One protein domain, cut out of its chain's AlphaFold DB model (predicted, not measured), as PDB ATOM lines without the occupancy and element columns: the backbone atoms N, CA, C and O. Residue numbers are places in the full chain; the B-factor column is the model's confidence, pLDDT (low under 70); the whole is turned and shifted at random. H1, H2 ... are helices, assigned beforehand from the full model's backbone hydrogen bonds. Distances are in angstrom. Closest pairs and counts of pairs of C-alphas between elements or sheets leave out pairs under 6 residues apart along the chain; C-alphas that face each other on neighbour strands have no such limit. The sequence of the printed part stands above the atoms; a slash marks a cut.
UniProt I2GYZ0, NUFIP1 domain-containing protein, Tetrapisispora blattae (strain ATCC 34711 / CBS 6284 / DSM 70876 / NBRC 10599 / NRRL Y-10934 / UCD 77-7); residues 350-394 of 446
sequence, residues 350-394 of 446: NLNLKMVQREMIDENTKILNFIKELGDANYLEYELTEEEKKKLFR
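What this domain is: This is residues 350 to 394 of the 446 residues of the protein "NUFIP1 domain-containing protein" of Tetrapisispora blattae (strain ATCC 34711 / CBS 6284 / DSM 70876 / NBRC 10599 / NRRL Y-10934 / UCD 77-7) (UniProt I2GYZ0). Picture an open, flat hook: the long helix H1 is its shaft, residues 377 to 385 turn off from the far end of H1, and the short helix H2 at the tip points back. The two helices have no contact with each other. The printed part has 45 residues with two named helices, H1 then H2, and no named strand; its class is all helix. It is extended, with a radius of gyration of the C-alphas of 16.6 A and spans of 48 by 28 by 7 A.

Where its parts are: Find C-alpha 351 at (43.674, 41.770, 106.400); from there H1, residues 351 to 376, runs 36.7 A to C-alpha 376 at (9.333, 28.854, 106.279). Further on comes H2, residues 386 to 392, which ends at C-alpha 392 at (6.099, 51.770, 98.660).

How they stand to each other: H1 and H2 are apart, joined by a short link of nine residues. In both helices every O i to N i+4 pair is within hydrogen-bond range. Residues 350 to 370, 373 to 378 and 385 to 391 stand free.

The domain as a whole: The two C-alphas farthest apart, those of Leu 351 and Glu 387, are 47.8 A apart. The printed part has no cut. Look for pLDDT under 70 at residue 350 and residues 378 to 384.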
ATOM      1  N   ASN A 350      44.056  44.308 102.671       66.88
ATOM      2  CA  ASN A 350      43.990  44.782 104.046       66.88
ATOM      3  C   ASN A 350      43.322  43.671 104.869       66.88
ATOM      4  O   ASN A 350      42.123  43.428 104.727       66.88
ATOM      5  N   LEU A 351      44.122  42.952 105.663       73.00
ATOM      6  CA  LEU A 351      43.674  41.770 106.400       73.00
ATOM      7  C   LEU A 351      42.522  42.110 107.349       73.00
ATOM      8  O   LEU A 351      41.535  41.384 107.369       73.00
ATOM      9  N   ASN A 352      42.604  43.251 108.036       77.56
ATOM     10  CA  ASN A 352      41.571  43.724 108.955       77.56
ATOM     11  C   ASN A 352      40.254  43.986 108.206       77.56
ATOM     12  O   ASN A 352      39.198  43.560 108.655       77.56
ATOM     13  N   LEU A 353      40.317  44.606 107.019       79.19
ATOM     14  CA  LEU A 353      39.127  44.815 106.186       79.19
ATOM     15  C   LEU A 353      38.515  43.484 105.717       79.19
ATOM     16  O   LEU A 353      37.297  43.361 105.695       79.19
ATOM     17  N   LYS A 354      39.332  42.473 105.384       81.06
ATOM     18  CA  LYS A 354      38.816  41.132 105.053       81.06
ATOM     19  C   LYS A 354      38.324  40.331 106.258       81.06
ATOM     20  O   LYS A 354      37.532  39.417 106.060       81.06
ATOM     21  N   MET A 355      38.778  40.647 107.468       82.94
ATOM     22  CA  MET A 355      38.251  40.072 108.706       82.94
ATOM     23  C   MET A 355      36.837  40.608 108.953       82.94
ATOM     24  O   MET A 355      35.897  39.823 108.943       82.94
ATOM     25  N   VAL A 356      36.675  41.937 108.950       84.69
ATOM     26  CA  VAL A 356      35.365  42.606 109.042       84.69
ATOM     27  C   VAL A 356      34.421  42.159 107.921       84.69
ATOM     28  O   VAL A 356      33.261  41.861 108.171       84.69
ATOM     29  N   GLN A 357      34.900  42.025 106.678       86.62
ATOM     30  CA  GLN A 357      34.070  41.505 105.581       86.62
ATOM     31  C   GLN A 357      33.616  40.053 105.791       86.62
ATOM     32  O   GLN A 357      32.550  39.700 105.303       86.62
ATOM     33  N   ARG A 358      34.390  39.209 106.488       87.56
ATOM     34  CA  ARG A 358      33.965  37.844 106.844       87.56
ATOM     35  C   ARG A 358      32.943  37.865 107.970       87.56
ATOM     36  O   ARG A 358      31.885  37.283 107.801       87.56
ATOM     37  N   GLU A 359      33.218  38.611 109.035       90.50
ATOM     38  CA  GLU A 359      32.300  38.805 110.164       90.50
ATOM     39  C   GLU A 359      30.930  39.300 109.669       90.50
ATOM     40  O   GLU A 359      29.911  38.678 109.957       90.50
ATOM     41  N   MET A 360      30.907  40.311 108.791       89.38
ATOM     42  CA  MET A 360      29.678  40.797 108.154       89.38
ATOM     43  C   MET A 360      29.015  39.768 107.221       89.38
ATOM     44  O   MET A 360      27.796  39.779 107.089       89.38
ATOM     45  N   ILE A 361      29.759  38.885 106.543       91.12
ATOM     46  CA  ILE A 361      29.167  37.804 105.726       91.12
ATOM     47  C   ILE A 361      28.531  36.736 106.626       91.12
ATOM     48  O   ILE A 361      27.417  36.292 106.347       91.12
ATOM     49  N   ASP A 362      29.190  36.369 107.723       93.06
ATOM     50  CA  ASP A 362      28.700  35.381 108.684       93.06
ATOM     51  C   ASP A 362      27.476  35.916 109.455       93.06
ATOM     52  O   ASP A 362      26.519  35.180 109.701       93.06
ATOM     53  N   GLU A 363      27.454  37.210 109.790       91.69
ATOM     54  CA  GLU A 363      26.284  37.911 110.338       91.69
ATOM     55  C   GLU A 363      25.138  38.009 109.329       91.69
ATOM     56  O   GLU A 363      24.017  37.614 109.649       91.69
ATOM     57  N   ASN A 364      25.406  38.435 108.090       89.50
ATOM     58  CA  ASN A 364      24.393  38.451 107.030       89.50
ATOM     59  C   ASN A 364      23.821  37.050 106.769       89.50
ATOM     60  O   ASN A 364      22.633  36.922 106.505       89.50
ATOM     61  N   THR A 365      24.626  35.992 106.894       93.00
ATOM     62  CA  THR A 365      24.160  34.607 106.732       93.00
ATOM     63  C   THR A 365      23.227  34.193 107.873       93.00
ATOM     64  O   THR A 365      22.192  33.586 107.616       93.00
ATOM     65  N   LYS A 366      23.514  34.587 109.123       92.44
ATOM     66  CA  LYS A 366      22.585  34.394 110.256       92.44
ATOM     67  C   LYS A 366      21.276  35.161 110.045       92.44
ATOM     68  O   LYS A 366      20.210  34.598 110.263       92.44
ATOM     69  N   ILE A 367      21.348  36.412 109.584       89.69
ATOM     70  CA  ILE A 367      20.170  37.250 109.304       89.69
ATOM     71  C   ILE A 367      19.329  36.652 108.167       89.69
ATOM     72  O   ILE A 367      18.112  36.574 108.291       89.69
ATOM     73  N   LEU A 368      19.956  36.184 107.084       89.69
ATOM     74  CA  LEU A 368      19.259  35.540 105.967       89.69
ATOM     75  C   LEU A 368      18.639  34.195 106.367       89.69
ATOM     76  O   LEU A 368      17.520  33.913 105.948       89.69
ATOM     77  N   ASN A 369      19.309  33.402 107.210       89.62
ATOM     78  CA  ASN A 369      18.729  32.180 107.767       89.62
ATOM     79  C   ASN A 369      17.527  32.493 108.671       89.62
ATOM     80  O   ASN A 369      16.493  31.864 108.514       89.62
ATOM     81  N   PHE A 370      17.609  33.515 109.529       86.81
ATOM     82  CA  PHE A 370      16.482  33.956 110.360       86.81
ATOM     83  C   PHE A 370      15.299  34.479 109.524       86.81
ATOM     84  O   PHE A 370      14.151  34.134 109.789       86.81
ATOM     85  N   ILE A 371      15.556  35.258 108.465       83.06
ATOM     86  CA  ILE A 371      14.515  35.687 107.511       83.06
ATOM     87  C   ILE A 371      13.903  34.475 106.795       83.06
ATOM     88  O   ILE A 371      12.690  34.434 106.597       83.06
ATOM     89  N   LYS A 372      14.717  33.472 106.439       86.12
ATOM     90  CA  LYS A 372      14.228  32.218 105.858       86.12
ATOM     91  C   LYS A 372      13.377  31.433 106.856       86.12
ATOM     92  O   LYS A 372      12.314  30.983 106.470       86.12
ATOM     93  N   GLU A 373      13.783  31.319 108.119       85.50
ATOM     94  CA  GLU A 373      13.010  30.653 109.178       85.50
ATOM     95  C   GLU A 373      11.672  31.364 109.443       85.50
ATOM     96  O   GLU A 373      10.650  30.700 109.578       85.50
ATOM     97  N   LEU A 374      11.635  32.704 109.428       83.69
ATOM     98  CA  LEU A 374      10.386  33.478 109.499       83.69
ATOM     99  C   LEU A 374       9.477  33.279 108.272       83.69
ATOM    100  O   LEU A 374       8.254  33.347 108.403       83.69
ATOM    101  N   GLY A 375      10.062  33.041 107.095       79.38
ATOM    102  CA  GLY A 375       9.339  32.698 105.868       79.38
ATOM    103  C   GLY A 375       8.810  31.262 105.876       79.38
ATOM    104  O   GLY A 375       7.622  31.057 105.670       79.38
ATOM    105  N   ASP A 376       9.666  30.282 106.177       77.62
ATOM    106  CA  ASP A 376       9.333  28.854 106.279       77.62
ATOM    107  C   ASP A 376       8.283  28.579 107.382       77.62
ATOM    108  O   ASP A 376       7.537  27.606 107.296       77.62
ATOM    109  N   ALA A 377       8.225  29.425 108.418       80.19
ATOM    110  CA  ALA A 377       7.222  29.381 109.486       80.19
ATOM    111  C   ALA A 377       5.960  30.226 109.200       80.19
ATOM    112  O   ALA A 377       5.140  30.406 110.099       80.19
ATOM    113  N   ASN A 378       5.811  30.776 107.988       68.44
ATOM    114  CA  ASN A 378       4.695  31.621 107.537       68.44
ATOM    115  C   ASN A 378       4.386  32.875 108.392       68.44
ATOM    116  O   ASN A 378       3.410  33.575 108.134       68.44
ATOM    117  N   TYR A 379       5.262  33.280 109.320       66.31
ATOM    118  CA  TYR A 379       5.139  34.566 110.034       66.31
ATOM    119  C   TYR A 379       5.291  35.794 109.115       66.31
ATOM    120  O   TYR A 379       5.036  36.922 109.540       66.31
ATOM    121  N   LEU A 380       5.686  35.581 107.856       61.88
ATOM    122  CA  LEU A 380       5.746  36.584 106.791       61.88
ATOM    123  C   LEU A 380       4.596  36.463 105.767       61.88
ATOM    124  O   LEU A 380       4.716  36.995 104.667       61.88
ATOM    125  N   GLU A 381       3.457  35.856 106.130       62.25
ATOM    126  CA  GLU A 381       2.193  35.853 105.352       62.25
ATOM    127  C   GLU A 381       1.567  37.251 105.109       62.25
ATOM    128  O   GLU A 381       0.450  37.359 104.603       62.25
ATOM    129  N   TYR A 382       2.266  38.349 105.422       65.31
ATOM    130  CA  TYR A 382       1.806  39.693 105.076       65.31
ATOM    131  C   TYR A 382       2.012  39.987 103.585       65.31
ATOM    132  O   TYR A 382       2.948  40.686 103.177       65.31
ATOM    133  N   GLU A 383       1.104  39.474 102.753       68.69
ATOM    134  CA  GLU A 383       0.947  39.962 101.389       68.69
ATOM    135  C   GLU A 383       0.576  41.451 101.415       68.69
ATOM    136  O   GLU A 383      -0.571  41.822 101.658       68.69
ATOM    137  N   LEU A 384       1.564  42.306 101.128       68.81
ATOM    138  CA  LEU A 384       1.380  43.748 100.958       68.81
ATOM    139  C   LEU A 384       0.149  44.031 100.089       68.81
ATOM    140  O   LEU A 384       0.074  43.570  98.944       68.81
ATOM    141  N   THR A 385      -0.792  44.815 100.606       75.62
ATOM    142  CA  THR A 385      -2.011  45.167  99.868       75.62
ATOM    143  C   THR A 385      -1.676  45.982  98.614       75.62
ATOM    144  O   THR A 385      -0.604  46.586  98.516       75.62
ATOM    145  N   GLU A 386      -2.570  46.034  97.622       73.88
ATOM    146  CA  GLU A 386      -2.326  46.830  96.406       73.88
ATOM    147  C   GLU A 386      -2.108  48.321  96.714       73.88
ATOM    148  O   GLU A 386      -1.281  48.978  96.076       73.88
ATOM    149  N   GLU A 387      -2.778  48.847  97.744       78.06
ATOM    150  CA  GLU A 387      -2.605  50.223  98.215       78.06
ATOM    151  C   GLU A 387      -1.202  50.469  98.792       78.06
ATOM    152  O   GLU A 387      -0.574  51.492  98.502       78.06
ATOM    153  N   GLU A 388      -0.667  49.521  99.564       79.25
ATOM    154  CA  GLU A 388       0.686  49.600 100.121       79.25
ATOM    155  C   GLU A 388       1.762  49.361  99.068       79.25
ATOM    156  O   GLU A 388       2.749  50.100  99.033       79.25
ATOM    157  N   LYS A 389       1.550  48.397  98.160       80.69
ATOM    158  CA  LYS A 389       2.395  48.188  96.975       80.69
ATOM    159  C   LYS A 389       2.523  49.506  96.206       80.69
ATOM    160  O   LYS A 389       3.638  49.974  96.001       80.69
ATOM    161  N   LYS A 390       1.409  50.188  95.925       80.38
ATOM    162  CA  LYS A 390       1.356  51.502  95.252       80.38
ATOM    163  C   LYS A 390       1.940  52.667  96.071       80.38
ATOM    164  O   LYS A 390       2.251  53.723  95.515       80.38
ATOM    165  N   LYS A 391       2.096  52.511  97.390       81.12
ATOM    166  CA  LYS A 391       2.667  53.515  98.310       81.12
ATOM    167  C   LYS A 391       4.181  53.360  98.492       81.12
ATOM    168  O   LYS A 391       4.875  54.374  98.578       81.12
ATOM    169  N   LEU A 392       4.681  52.124  98.530       79.12
ATOM    170  CA  LEU A 392       6.099  51.770  98.660       79.12
ATOM    171  C   LEU A 392       6.780  51.727  97.287       79.12
ATOM    172  O   LEU A 392       7.708  52.491  97.021       79.12
ATOM    173  N   PHE A 393       6.239  50.917  96.377       80.50
ATOM    174  CA  PHE A 393       6.553  50.915  94.951       80.50
ATOM    175  C   PHE A 393       5.671  51.941  94.233       80.50
ATOM    176  O   PHE A 393       4.985  51.630  93.265       80.50
ATOM    177  N   ARG A 394       5.688  53.194  94.710       70.38
ATOM    178  CA  ARG A 394       5.171  54.310  93.909       70.38
ATOM    179  C   ARG A 394       5.856  54.260  92.553       70.38
ATOM    180  O   ARG A 394       7.081  54.414  92.505       70.38
TER     181      ARG A 394